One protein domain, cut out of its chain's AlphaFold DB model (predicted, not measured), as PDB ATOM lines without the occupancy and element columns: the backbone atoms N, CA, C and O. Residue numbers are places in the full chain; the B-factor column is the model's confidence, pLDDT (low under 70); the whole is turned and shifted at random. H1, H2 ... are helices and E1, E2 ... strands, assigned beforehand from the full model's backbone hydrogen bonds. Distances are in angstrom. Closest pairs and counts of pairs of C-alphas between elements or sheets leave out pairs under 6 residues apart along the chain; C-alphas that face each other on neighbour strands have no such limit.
ATOM      1  N   GLN A  81     130.481 103.123 139.213       94.44
ATOM      2  CA  GLN A  81     131.594 102.247 139.558       94.44
ATOM      3  C   GLN A  81     132.813 102.544 138.677       94.44
ATOM      4  O   GLN A  81     132.780 102.210 137.497       94.44
ATOM      5  N   PRO A  82     133.907 103.102 139.224       93.56
ATOM      6  CA  PRO A  82     135.168 103.185 138.496       93.56
ATOM      7  C   PRO A  82     135.779 101.792 138.309       93.56
ATOM      8  O   PRO A  82     135.782 100.973 139.236       93.56
ATOM      9  N   VAL A  83     136.356 101.546 137.135       89.88
ATOM     10  CA  VAL A  83     137.195 100.372 136.870       89.88
ATOM     11  C   VAL A  83     138.615 100.841 136.570       89.88
ATOM     12  O   VAL A  83     138.881 101.508 135.581       89.88
ATOM     13  N   GLY A  84     139.548 100.509 137.462       80.50
ATOM     14  CA  GLY A  84     140.934 100.971 137.383       80.50
ATOM     15  C   GLY A  84     141.214 102.178 138.281       80.50
ATOM     16  O   GLY A  84     140.566 102.374 139.307       80.50
ATOM     17  N   ASN A  85     142.241 102.954 137.932       79.38
ATOM     18  CA  ASN A  85     142.717 104.071 138.749       79.38
ATOM     19  C   ASN A  85     142.318 105.418 138.137       79.38
ATOM     20  O   ASN A  85     142.640 105.702 136.984       79.38
ATOM     21  N   GLY A  86     141.732 106.301 138.947       84.94
ATOM     22  CA  GLY A  86     141.361 107.657 138.541       84.94
ATOM     23  C   GLY A  86     139.947 107.747 137.966       84.94
ATOM     24  O   GLY A  86     139.050 107.053 138.423       84.94
ATOM     25  N   TRP A  87     139.755 108.640 136.991       89.19
ATOM     26  CA  TRP A  87     138.453 108.970 136.395       89.19
ATOM     27  C   TRP A  87     138.261 108.289 135.034       89.19
ATOM     28  O   TRP A  87     137.962 108.945 134.035       89.19
ATOM     29  N   ILE A  88     138.541 106.994 134.986       91.50
ATOM     30  CA  ILE A  88     138.430 106.159 133.787       91.50
ATOM     31  C   ILE A  88     137.440 105.036 134.054       91.50
ATOM     32  O   ILE A  88     137.270 104.643 135.209       91.50
ATOM     33  N   ASP A  89     136.782 104.575 132.991       91.62
ATOM     34  CA  ASP A  89     135.749 103.538 133.050       91.62
ATOM     35  C   ASP A  89     134.805 103.730 134.242       91.62
ATOM     36  O   ASP A  89     134.583 102.841 135.062       91.62
ATOM     37  N   MET A  90     134.275 104.949 134.355       96.31
ATOM     38  CA  MET A  90     133.244 105.308 135.317       96.31
ATOM     39  C   MET A  90     131.930 104.679 134.840       96.31
ATOM     40  O   MET A  90     131.162 105.326 134.125       96.31
ATOM     41  N   ILE A  91     131.718 103.398 135.156       97.44
ATOM     42  CA  ILE A  91     130.547 102.626 134.729       97.44
ATOM     43  C   ILE A  91     129.305 103.236 135.370       97.44
ATOM     44  O   ILE A  91     129.139 103.208 136.593       97.44
ATOM     45  N   CYS A  92     128.441 103.783 134.525       95.69
ATOM     46  CA  CYS A  92     127.238 104.502 134.910       95.69
ATOM     47  C   CYS A  92     126.002 103.742 134.433       95.69
ATOM     48  O   CYS A  92     125.947 103.289 133.290       95.69
ATOM     49  N   ALA A  93     124.992 103.626 135.294       93.94
ATOM     50  CA  ALA A  93     123.705 103.090 134.874       93.94
ATOM     51  C   ALA A  93     123.059 104.020 133.832       93.94
ATOM     52  O   ALA A  93     123.180 105.239 133.979       93.94
ATOM     53  N   PRO A  94     122.345 103.483 132.824       92.19
ATOM     54  CA  PRO A  94     121.663 104.276 131.800       92.19
ATOM     55  C   PRO A  94     120.792 105.396 132.374       92.19
ATOM     56  O   PRO A  94     120.884 106.548 131.955       92.19
ATOM     57  N   ASP A  95     120.024 105.077 133.413       87.00
ATOM     58  CA  ASP A  95     119.137 106.031 134.078       87.00
ATOM     59  C   ASP A  95     119.878 107.164 134.821       87.00
ATOM     60  O   ASP A  95     119.270 108.177 135.169       87.00
ATOM     61  N   ASP A  96     121.169 106.988 135.123       88.56
ATOM     62  CA  ASP A  96     121.994 107.928 135.896       88.56
ATOM     63  C   ASP A  96     122.889 108.814 135.010       88.56
ATOM     64  O   ASP A  96     123.548 109.725 135.517       88.56
ATOM     65  N   ILE A  97     122.887 108.604 133.686       92.12
ATOM     66  CA  ILE A  97     123.771 109.308 132.739       92.12
ATOM     67  C   ILE A  97     123.593 110.828 132.811       92.12
ATOM     68  O   ILE A  97     124.573 111.568 132.866       92.12
ATOM     69  N   GLU A  98     122.354 111.311 132.842       88.81
ATOM     70  CA  GLU A  98     122.047 112.747 132.897       88.81
ATOM     71  C   GLU A  98     122.653 113.406 134.145       88.81
ATOM     72  O   GLU A  98     123.380 114.398 134.046       88.81
ATOM     73  N   ALA A  99     122.422 112.796 135.312       85.44
ATOM     74  CA  ALA A  99     122.936 113.279 136.588       85.44
ATOM     75  C   ALA A  99     124.468 113.185 136.662       85.44
ATOM     76  O   ALA A  99     125.116 114.051 137.253       85.44
ATOM     77  N   PHE A 100     125.062 112.165 136.035       92.00
ATOM     78  CA  PHE A 100     126.510 112.042 135.904       92.00
ATOM     79  C   PHE A 100     127.111 113.153 135.027       92.00
ATOM     80  O   PHE A 100     128.162 113.708 135.362       92.00
ATOM     81  N   ILE A 101     126.444 113.527 133.932       93.00
ATOM     82  CA  ILE A 101     126.876 114.636 133.071       93.00
ATOM     83  C   ILE A 101     126.776 115.976 133.816       93.00
ATOM     84  O   ILE A 101     127.726 116.763 133.775       93.00
ATOM     85  N   ASP A 102     125.676 116.222 134.539       87.00
ATOM     86  CA  ASP A 102     125.532 117.414 135.394       87.00
ATOM     87  C   ASP A 102     126.650 117.492 136.436       87.00
ATOM     88  O   ASP A 102     127.286 118.533 136.602       87.00
ATOM     89  N   PHE A 103     126.945 116.367 137.091       89.06
ATOM     90  CA  PHE A 103     128.066 116.255 138.012       89.06
ATOM     91  C   PHE A 103     129.390 116.643 137.350       89.06
ATOM     92  O   PHE A 103     130.098 117.497 137.884       89.06
ATOM     93  N   CYS A 104     129.699 116.093 136.170       92.25
ATOM     94  CA  CYS A 104     130.920 116.425 135.433       92.25
ATOM     95  C   CYS A 104     131.028 117.930 135.154       92.25
ATOM     96  O   CYS A 104     132.092 118.514 135.370       92.25
ATOM     97  N   ASN A 105     129.931 118.562 134.726       89.00
ATOM     98  CA  ASN A 105     129.877 120.002 134.471       89.00
ATOM     99  C   ASN A 105     130.219 120.822 135.730       89.00
ATOM    100  O   ASN A 105     131.000 121.769 135.653       89.00
ATOM    101  N   VAL A 106     129.689 120.434 136.892       84.88
ATOM    102  CA  VAL A 106     129.887 121.138 138.175       84.88
ATOM    103  C   VAL A 106     131.319 121.051 138.658       84.88
ATOM    104  O   VAL A 106     131.910 122.057 139.041       84.88
ATOM    105  N   ILE A 107     131.900 119.851 138.610       87.62
ATOM    106  CA  ILE A 107     133.278 119.642 139.059       87.62
ATOM    107  C   ILE A 107     134.312 120.080 138.010       87.62
ATOM    108  O   ILE A 107     135.509 119.830 138.171       87.62
ATOM    109  N   GLY A 108     133.865 120.718 136.919       89.62
ATOM    110  CA  GLY A 108     134.721 121.240 135.855       89.62
ATOM    111  C   GLY A 108     135.425 120.153 135.039       89.62
ATOM    112  O   GLY A 108     136.491 120.403 134.475       89.62
ATOM    113  N   LYS A 109     134.866 118.939 134.984       91.81
ATOM    114  CA  LYS A 109     135.426 117.806 134.237       91.81
ATOM    115  C   LYS A 109     134.779 117.681 132.863       91.81
ATOM    116  O   LYS A 109     133.565 117.746 132.695       91.81
ATOM    117  N   THR A 110     135.618 117.439 131.861       94.94
ATOM    118  CA  THR A 110     135.175 117.145 130.493       94.94
ATOM    119  C   THR A 110     135.204 115.646 130.241       94.94
ATOM    120  O   THR A 110     136.246 115.015 130.446       94.94
ATOM    121  N   ILE A 111     134.113 115.100 129.710       97.56
ATOM    122  CA  ILE A 111     134.050 113.725 129.213       97.56
ATOM    123  C   ILE A 111     134.914 113.622 127.948       97.56
ATOM    124  O   ILE A 111     134.785 114.394 126.997       97.56
ATOM    125  N   LYS A 112     135.868 112.691 127.960       96.31
ATOM    126  CA  LYS A 112     136.801 112.414 126.859       96.31
ATOM    127  C   LYS A 112     136.294 111.352 125.902       96.31
ATOM    128  O   LYS A 112     136.719 111.353 124.750       96.31
ATOM    129  N   GLY A 113     135.441 110.473 126.399       97.06
ATOM    130  CA  GLY A 113     134.809 109.404 125.657       97.06
ATOM    131  C   GLY A 113     134.155 108.417 126.607       97.06
ATOM    132  O   GLY A 113     134.179 108.615 127.827       97.06
ATOM    133  N   PHE A 114     133.603 107.350 126.051       97.25
ATOM    134  CA  PHE A 114     133.138 106.210 126.827       97.25
ATOM    135  C   PHE A 114     133.380 104.889 126.092       97.25
ATOM    136  O   PHE A 114     133.569 104.859 124.871       97.25
ATOM    137  N   THR A 115     133.378 103.814 126.872       95.62
ATOM    138  CA  THR A 115     133.367 102.413 126.439       95.62
ATOM    139  C   THR A 115     132.036 101.767 126.819       95.62
ATOM    140  O   THR A 115     131.316 102.267 127.688       95.62
ATOM    141  N   TRP A 116     131.690 100.654 126.180       96.44
ATOM    142  CA  TRP A 116     130.504  99.881 126.525       96.44
ATOM    143  C   TRP A 116     130.837  98.757 127.501       96.44
ATOM    144  O   TRP A 116     131.789  98.000 127.315       96.44
ATOM    145  N   TRP A 117     129.984  98.605 128.506       96.88
ATOM    146  CA  TRP A 117     130.027  97.514 129.469       96.88
ATOM    147  C   TRP A 117     128.686  96.802 129.494       96.88
ATOM    148  O   TRP A 117     127.636  97.427 129.459       96.88
ATOM    149  N   CYS A 118     128.706  95.482 129.574       96.44
ATOM    150  CA  CYS A 118     127.511  94.673 129.724       96.44
ATOM    151  C   CYS A 118     127.268  94.386 131.206       96.44
ATOM    152  O   CYS A 118     128.102  93.757 131.857       96.44
ATOM    153  N   HIS A 119     126.132  94.828 131.743       96.94
ATOM    154  CA  HIS A 119     125.678  94.446 133.078       96.94
ATOM    155  C   HIS A 119     125.093  93.030 133.036       96.94
ATOM    156  O   HIS A 119     124.048  92.783 132.435       96.94
ATOM    157  N   VAL A 120     125.802  92.081 133.649       95.88
ATOM    158  CA  VAL A 120     125.472  90.656 133.646       95.88
ATOM    159  C   VAL A 120     124.815  90.263 134.961       95.88
ATOM    160  O   VAL A 120     125.468  90.226 136.006       95.88
ATOM    161  N   THR A 121     123.537  89.904 134.897       94.12
ATOM    162  CA  THR A 121     122.754  89.333 136.000       94.12
ATOM    163  C   THR A 121     122.498  87.837 135.783       94.12
ATOM    164  O   THR A 121     122.897  87.256 134.772       94.12
ATOM    165  N   GLU A 122     121.869  87.173 136.757       89.06
ATOM    166  CA  GLU A 122     121.531  85.751 136.654       89.06
ATOM    167  C   GLU A 122     120.684  85.464 135.400       89.06
ATOM    168  O   GLU A 122     119.701  86.147 135.124       89.06
ATOM    169  N   GLY A 123     121.089  84.461 134.617       84.62
ATOM    170  CA  GLY A 123     120.429  84.097 133.359       84.62
ATOM    171  C   GLY A 123     120.820  84.944 132.140       84.62
ATOM    172  O   GLY A 123     120.460  84.573 131.023       84.62
ATOM    173  N   HIS A 124     121.596  86.025 132.304       89.69
ATOM    174  CA  HIS A 124     122.130  86.798 131.180       89.69
ATOM    175  C   HIS A 124     123.461  86.213 130.692       89.69
ATOM    176  O   HIS A 124     124.434  86.129 131.440       89.69
ATOM    177  N   THR A 125     123.535  85.822 129.418       91.50
ATOM    178  CA  THR A 125     124.816  85.453 128.801       91.50
ATOM    179  C   THR A 125     125.642  86.719 128.545       91.50
ATOM    180  O   THR A 125     125.149  87.613 127.856       91.50
ATOM    181  N   PRO A 126     126.887  86.811 129.050       93.12
ATOM    182  CA  PRO A 126     127.725  87.993 128.864       93.12
ATOM    183  C   PRO A 126     127.931  88.329 127.389       93.12
ATOM    184  O   PRO A 126     128.242  87.456 126.582       93.12
ATOM    185  N   CYS A 127     127.830  89.614 127.051       92.75
ATOM    186  CA  CYS A 127     128.103  90.107 125.698       92.75
ATOM    187  C   CYS A 127     129.589  90.435 125.444       92.75
ATOM    188  O   CYS A 127     129.913  90.891 124.350       92.75
ATOM    189  N   GLY A 128     130.456  90.278 126.447       91.50
ATOM    190  CA  GLY A 128     131.821  90.816 126.474       91.50
ATOM    191  C   GLY A 128     132.879  89.838 126.998       91.50
ATOM    192  O   GLY A 128     132.625  88.638 127.113       91.50
ATOM    193  N   MET A 129     134.061  90.362 127.333       89.31
ATOM    194  CA  MET A 129     135.279  89.580 127.615       89.31
ATOM    195  C   MET A 129     135.526  89.248 129.098       89.31
ATOM    196  O   MET A 129     136.506  88.575 129.414       89.31
ATOM    197  N   GLY A 130     134.663  89.689 130.015       91.38
ATOM    198  CA  GLY A 130     134.910  89.593 131.456       91.38
ATOM    199  C   GLY A 130     135.022  90.965 132.121       91.38
ATOM    200  O   GLY A 130     135.048  91.990 131.448       91.38
ATOM    201  N   GLY A 131     135.070  90.994 133.451       94.00
ATOM    202  CA  GLY A 131     135.257  92.231 134.205       94.00
ATOM    203  C   GLY A 131     134.866  92.102 135.680       94.00
ATOM    204  O   GLY A 131     134.717  90.985 136.190       94.00
ATOM    205  N   PRO A 132     134.777  93.226 136.409       95.62
ATOM    206  CA  PRO A 132     134.635  93.212 137.856       95.62
ATOM    207  C   PRO A 132     133.210  92.876 138.302       95.62
ATOM    208  O   PRO A 132     132.223  93.179 137.628       95.62
ATOM    209  N   LYS A 133     133.092  92.326 139.515       96.31
ATOM    210  CA  LYS A 133     131.805  92.252 140.215       96.31
ATOM    211  C   LYS A 133     131.264  93.667 140.444       96.31
ATOM    212  O   LYS A 133     132.034  94.587 140.730       96.31
ATOM    213  N   SER A 134     129.950  93.842 140.322       95.50
ATOM    214  CA  SER A 134     129.323  95.125 140.623       95.50
ATOM    215  C   SER A 134     129.309  95.365 142.137       95.50
ATOM    216  O   SER A 134     129.011  94.461 142.920       95.50
ATOM    217  N   LYS A 135     129.673  96.581 142.558       94.31
ATOM    218  CA  LYS A 135     129.638  97.053 143.952       94.31
ATOM    219  C   LYS A 135     128.222  97.461 144.364       94.31
ATOM    220  O   LYS A 135     127.879  97.345 145.537       94.31
ATOM    221  N   TYR A 136     127.422  97.955 143.418       92.81
ATOM    222  CA  TYR A 136     126.149  98.629 143.704       92.81
ATOM    223  C   TYR A 136     124.907  97.897 143.188       92.81
ATOM    224  O   TYR A 136     123.790  98.218 143.603       92.81
ATOM    225  N   TYR A 137     125.084  96.941 142.279       92.62
ATOM    226  CA  TYR A 137     124.004  96.198 141.640       92.62
ATOM    227  C   TYR A 137     124.300  94.701 141.715       92.62
ATOM    228  O   TYR A 137     125.453  94.293 141.818       92.62
ATOM    229  N   GLU A 138     123.263  93.872 141.646       94.00
ATOM    230  CA  GLU A 138     123.457  92.427 141.540       94.00
ATOM    231  C   GLU A 138     124.197  92.074 140.244       94.00
ATOM    232  O   GLU A 138     123.988  92.711 139.210       94.00
ATOM    233  N   GLY A 139     125.051  91.053 140.295       95.19
ATOM    234  CA  GLY A 139     125.819  90.598 139.136       95.19
ATOM    235  C   GLY A 139     127.200  91.246 138.975       95.19
ATOM    236  O   GLY A 139     127.894  91.556 139.949       95.19
ATOM    237  N   TRP A 140     127.653  91.371 137.728       96.44
ATOM    238  CA  TRP A 140     129.000  91.832 137.369       96.44
ATOM    239  C   TRP A 140     129.007  92.550 136.014       96.44
ATOM    240  O   TRP A 140     128.007  92.531 135.302       96.44
ATOM    241  N   PHE A 141     130.107  93.217 135.670       97.06
ATOM    242  CA  PHE A 141     130.246  93.943 134.406       97.06
ATOM    243  C   PHE A 141     131.218  93.240 133.469       97.06
ATOM    244  O   PHE A 141     132.326  92.902 133.875       97.06
ATOM    245  N   SER A 142     130.816  93.048 132.215       96.38
ATOM    246  CA  SER A 142     131.645  92.465 131.162       96.38
ATOM    247  C   SER A 142     132.017  93.523 130.133       96.38
ATOM    248  O   SER A 142     131.129  94.111 129.518       96.38
ATOM    249  N   GLU A 143     133.308  93.769 129.944       96.00
ATOM    250  CA  GLU A 143     133.806  94.758 128.986       96.00
ATOM    251  C   GLU A 143     133.440  94.351 127.554       96.00
ATOM    252  O   GLU A 143     133.693  93.214 127.133       96.00
ATOM    253  N   ILE A 144     132.840  95.268 126.793       95.12
ATOM    254  CA  ILE A 144     132.590  95.055 125.368       95.12
ATOM    255  C   ILE A 144     133.862  95.391 124.604       95.12
ATOM    256  O   ILE A 144     134.413  96.479 124.744       95.12
ATOM    257  N   GLN A 145     134.312  94.459 123.766       92.06
ATOM    258  CA  GLN A 145     135.460  94.701 122.907       92.06
ATOM    259  C   GLN A 145     135.146  95.837 121.926       92.06
ATOM    260  O   GLN A 145     134.193  95.755 121.149       92.06
ATOM    261  N   MET A 146     135.962  96.886 121.971       90.94
ATOM    262  CA  MET A 146     135.855  98.066 121.121       90.94
ATOM    263  C   MET A 146     137.237  98.437 120.590       90.94
ATOM    264  O   MET A 146     138.237  98.245 121.280       90.94
ATOM    265  N   ASP A 147     137.289  98.981 119.374       89.62
ATOM    266  CA  ASP A 147     138.554  99.407 118.762       89.62
ATOM    267  C   ASP A 147     139.095 100.701 119.394       89.62
ATOM    268  O   ASP A 147     140.306 100.895 119.478       89.62
ATOM    269  N   ASP A 148     138.202 101.598 119.829       93.62
ATOM    270  CA  ASP A 148     138.550 102.882 120.439       93.62
ATOM    271  C   ASP A 148     137.371 103.453 121.259       93.62
ATOM    272  O   ASP A 148     136.239 102.968 121.170       93.62
ATOM    273  N   LEU A 149     137.622 104.510 122.042       94.06
ATOM    274  CA  LEU A 149     136.583 105.256 122.759       94.06
ATOM    275  C   LEU A 149     135.624 105.938 121.776       94.06
ATOM    276  O   LEU A 149     136.060 106.592 120.821       94.06
ATOM    277  N   ILE A 150     134.329 105.917 122.096       96.06
ATOM    278  CA  ILE A 150     133.340 106.769 121.426       96.06
ATOM    279  C   ILE A 150     133.479 108.180 121.992       96.06
ATOM    280  O   ILE A 150     133.490 108.364 123.211       96.06
ATOM    281  N   ARG A 151     133.624 109.182 121.116       97.50
ATOM    282  CA  ARG A 151     133.941 110.560 121.511       97.50
ATOM    283  C   ARG A 151     133.008 111.566 120.864       97.50
ATOM    284  O   ARG A 151     132.810 111.550 119.653       97.50
ATOM    285  N   PHE A 152     132.571 112.522 121.670       97.19
ATOM    286  CA  PHE A 152     131.856 113.711 121.227       97.19
ATOM    287  C   PHE A 152     132.560 114.987 121.695       97.19
ATOM    288  O   PHE A 152     133.479 114.950 122.520       97.19
ATOM    289  N   LYS A 153     132.152 116.125 121.121       95.88
ATOM    290  CA  LYS A 153     132.834 117.421 121.285       95.88
ATOM    291  C   LYS A 153     132.806 117.957 122.723       95.88
ATOM    292  O   LYS A 153     133.786 118.553 123.164       95.88
ATOM    293  N   ASP A 154     131.703 117.759 123.435       96.38
ATOM    294  CA  ASP A 154     131.424 118.336 124.750       96.38
ATOM    295  C   ASP A 154     130.433 117.457 125.526       96.38
ATOM    296  O   ASP A 154     129.841 116.533 124.970       96.38
ATOM    297  N   ASN A 155     130.279 117.746 126.821       96.44
ATOM    298  CA  ASN A 155     129.428 116.996 127.745       96.44
ATOM    299  C   ASN A 155     127.955 116.941 127.285       96.44
ATOM    300  O   ASN A 155     127.324 115.892 127.398       96.44
ATOM    301  N   GLU A 156     127.428 118.023 126.705       96.00
ATOM    302  CA  GLU A 156     126.048 118.068 126.198       96.00
ATOM    303  C   GLU A 156     125.855 117.192 124.956       96.00
ATOM    304  O   GLU A 156     124.809 116.584 124.785       96.00
ATOM    305  N   SER A 157     126.885 117.017 124.130       97.56
ATOM    306  CA  SER A 157     126.802 116.087 122.998       97.56
ATOM    307  C   SER A 157     126.701 114.629 123.448       97.56
ATOM    308  O   SER A 157     126.012 113.844 122.803       97.56
ATOM    309  N   TYR A 158     127.347 114.253 124.563       97.38
ATOM    310  CA  TYR A 158     127.107 112.932 125.163       97.38
ATOM    311  C   TYR A 158     125.660 112.826 125.650       97.38
ATOM    312  O   TYR A 158     125.016 111.811 125.408       97.38
ATOM    313  N   ARG A 159     125.132 113.877 126.291       95.50
ATOM    314  CA  ARG A 159     123.738 113.918 126.754       95.50
ATOM    315  C   ARG A 159     122.762 113.677 125.608       95.50
ATOM    316  O   ARG A 159     121.915 112.794 125.712       95.50
ATOM    317  N   ASP A 160     122.915 114.421 124.518       96.06
ATOM    318  CA  ASP A 160     122.061 114.296 123.338       96.06
ATOM    319  C   ASP A 160     122.151 112.889 122.731       96.06
ATOM    320  O   ASP A 160     121.118 112.280 122.442       96.06
ATOM    321  N   TYR A 161     123.362 112.330 122.630       96.81
ATOM    322  CA  TYR A 161     123.563 110.965 122.146       96.81
ATOM    323  C   TYR A 161     122.793 109.934 122.982       96.81
ATOM    324  O   TYR A 161     121.984 109.180 122.439       96.81
ATOM    325  N   PHE A 162     122.982 109.912 124.306       95.06
ATOM    326  CA  PHE A 162     122.320 108.921 125.167       95.06
ATOM    327  C   PHE A 162     120.806 109.114 125.248       95.06
ATOM    328  O   PHE A 162     120.075 108.145 125.451       95.06
ATOM    329  N   ARG A 163     120.329 110.348 125.083       92.62
ATOM    330  CA  ARG A 163     118.904 110.661 125.155       92.62
ATOM    331  C   ARG A 163     118.158 110.334 123.863       92.62
ATOM    332  O   ARG A 163     117.004 109.912 123.931       92.62
ATOM    333  N   TYR A 164     118.776 110.563 122.705       93.25
ATOM    334  CA  TYR A 164     118.072 110.546 121.421       93.25
ATOM    335  C   TYR A 164     118.609 109.518 120.429       93.25
ATOM    336  O   TYR A 164     117.817 108.908 119.713       93.25
ATOM    337  N   GLU A 165     119.925 109.331 120.365       94.50
ATOM    338  CA  GLU A 165     120.552 108.485 119.349       94.50
ATOM    339  C   GLU A 165     120.643 107.035 119.821       94.50
ATOM    340  O   GLU A 165     120.100 106.144 119.171       94.50
ATOM    341  N   TRP A 166     121.242 106.801 120.991       93.31
ATOM    342  CA  TRP A 166     121.514 105.457 121.500       93.31
ATOM    343  C   TRP A 166     120.268 104.560 121.628       93.31
ATOM    344  O   TRP A 166     120.311 103.429 121.141       93.31
ATOM    345  N   PRO A 167     119.121 105.021 122.175       90.50
ATOM    346  CA  PRO A 167     117.915 104.188 122.253       90.50
ATOM    347  C   PRO A 167     117.312 103.835 120.883       90.50
ATOM    348  O   PRO A 167     116.479 102.934 120.794       90.50
ATOM    349  N   ALA A 168     117.693 104.557 119.823       91.00
ATOM    350  CA  ALA A 168     117.228 104.340 118.455       91.00
ATOM    351  C   ALA A 168     118.206 103.502 117.608       91.00
ATOM    352  O   ALA A 168     117.897 103.171 116.460       91.00
ATOM    353  N   GLU A 169     119.380 103.152 118.141       90.81
ATOM    354  CA  GLU A 169     120.377 102.375 117.412       90.81
ATOM    355  C   GLU A 169     119.941 100.919 117.215       90.81
ATOM    356  O   GLU A 169     119.421 100.250 118.105       90.81
ATOM    357  N   THR A 170     120.237 100.372 116.036       83.50
ATOM    358  CA  THR A 170     119.893  98.986 115.672       83.50
ATOM    359  C   THR A 170     120.573  97.930 116.538       83.50
ATOM    360  O   THR A 170     120.102  96.798 116.616       83.50
ATOM    361  N   HIS A 171     121.691  98.285 117.165       81.44
ATOM    362  CA  HIS A 171     122.478  97.415 118.027       81.44
ATOM    363  C   HIS A 171     122.331  97.778 119.511       81.44
ATOM    364  O   HIS A 171     123.107  97.282 120.332       81.44
ATOM    365  N   TYR A 172     121.330  98.600 119.852       85.25
ATOM    366  CA  TYR A 172     120.964  98.892 121.230       85.25
ATOM    367  C   TYR A 172     120.753  97.595 122.018       85.25
ATOM    368  O   TYR A 172     120.079  96.658 121.573       85.25
ATOM    369  N   LYS A 173     121.317  97.557 123.223       87.06
ATOM    370  CA  LYS A 173     121.073  96.505 124.204       87.06
ATOM    371  C   LYS A 173     120.856  97.152 125.556       87.06
ATOM    372  O   LYS A 173     121.709  97.886 126.033       87.06
ATOM    373  N   GLU A 174     119.757  96.797 126.206       88.94
ATOM    374  CA  GLU A 174     119.408  97.301 127.540       88.94
ATOM    375  C   GLU A 174     120.471  96.961 128.600       88.94
ATOM    376  O   GLU A 174     120.657  97.691 129.569       88.94
ATOM    377  N   CYS A 175     121.232  95.879 128.400       93.38
ATOM    378  CA  CYS A 175     122.333  95.524 129.289       93.38
ATOM    379  C   CYS A 175     123.592  96.389 129.100       93.38
ATOM    380  O   CYS A 175     124.549  96.189 129.844       93.38
ATOM    381  N   TYR A 176     123.638  97.308 128.126       95.44
ATOM    382  CA  TYR A 176     124.815  98.144 127.871       95.44
ATOM    383  C   TYR A 176     124.812  99.399 128.735       95.44
ATOM    384  O   TYR A 176     123.860 100.171 128.757       95.44
ATOM    385  N   TRP A 177     125.892  99.569 129.483       96.94
ATOM    386  CA  TRP A 177     126.131 100.656 130.415       96.94
ATOM    387  C   TRP A 177     127.412 101.374 129.974       96.94
ATOM    388  O   TRP A 177     128.410 100.699 129.698       96.94
ATOM    389  N   PRO A 178     127.423 102.712 129.863       97.44
ATOM    390  CA  PRO A 178     128.630 103.433 129.480       97.44
ATOM    391  C   PRO A 178     129.647 103.486 130.627       97.44
ATOM    392  O   PRO A 178     129.313 103.819 131.763       97.44
ATOM    393  N   GLY A 179     130.910 103.208 130.310       97.12
ATOM    394  CA  GLY A 179     132.071 103.500 131.147       97.12
ATOM    395  C   GLY A 179     132.704 104.815 130.710       97.12
ATOM    396  O   GLY A 179     133.393 104.859 129.693       97.12
ATOM    397  N   PHE A 180     132.467 105.902 131.444       97.44
ATOM    398  CA  PHE A 180     132.952 107.226 131.042       97.44
ATOM    399  C   PHE A 180     134.416 107.465 131.405       97.44
ATOM    400  O   PHE A 180     134.885 107.098 132.481       97.44
ATOM    401  N   TRP A 181     135.122 108.166 130.521       96.12
ATOM    402  CA  TRP A 181     136.496 108.616 130.723       96.12
ATOM    403  C   TRP A 181     136.509 110.132 130.864       96.12
ATOM    404  O   TRP A 181     136.054 110.834 129.962       96.12
ATOM    405  N   LEU A 182     137.044 110.663 131.962       94.50
ATOM    406  CA  LEU A 182     137.092 112.106 132.214       94.50
ATOM    407  C   LEU A 182     138.513 112.657 132.078       94.50
ATOM    408  O   LEU A 182     139.506 112.010 132.415       94.50
ATOM    409  N   LYS A 183     138.625 113.905 131.614       87.38
ATOM    410  CA  LYS A 183     139.897 114.638 131.634       87.38
ATOM    411  C   LYS A 183     140.243 115.053 133.063       87.38
ATOM    412  O   LYS A 183     139.363 115.497 133.795       87.38
ATOM    413  N   LYS A 184     141.526 114.980 133.429       63.28
ATOM    414  CA  LYS A 184     142.037 115.699 134.602       63.28
ATOM    415  C   LYS A 184     141.821 117.200 134.465       63.28
ATOM    416  O   LYS A 184     142.036 117.721 133.347       63.28
TER     417      LYS A 184
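AT A GLANCE: This is residues 81 to 184 of the 184 residues of an uncharacterized protein of Butyrivibrio sp. X503 (UniProt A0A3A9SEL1). A strongly twisted antiparallel sheet, in order E2, E1, E3, has H1 packed along it; H2 runs back beside H1 and only grazes the sheet, and residues 164 to 172 stick out. The 104 printed residues, under half in named elements, run H1, E1, E2, H2, E3, mixed in class. The whole is compact, with radius of gyration of the C-alphas 13.2 A and spans of 39 by 32 by 26 A.

HOW THE PARTS SIT: Start at H1, residues 94 to 106; it touches H2, residues 155 to 168, closest at C-alphas 101 and 155, 6.4 A, opposite ways at a shallow 12 degrees. Between E1, residues 111 to 120, and E3, residues 176 to 182, find N 115 and O 179, 3.0 A. E1 and E2, residues 140 to 143, form a hairpin, with N 118 and O 142 at 2.8 A. E2, H2, E3 make a split strand-helix-strand unit, two strands of one sheet with a helix between them along the chain and E1 between them in the sheet, its crossover right-handed. O i to N i+4 pairs are within hydrogen-bond range in 7 of 9 for H1, 7 of 10 for H2.

IN THESE COORDINATES: Find C-alpha 94 at (121.663, 104.276, 131.800), beginning H1, 19.8 A long; E1 spans 25.0 A; E3 ends at C-alpha 182 at (137.092, 112.106, 132.214).

THE WHOLE: The printed part has no cut; links E1 to E2 and E2 to H2 are long; residue 184 is under 70.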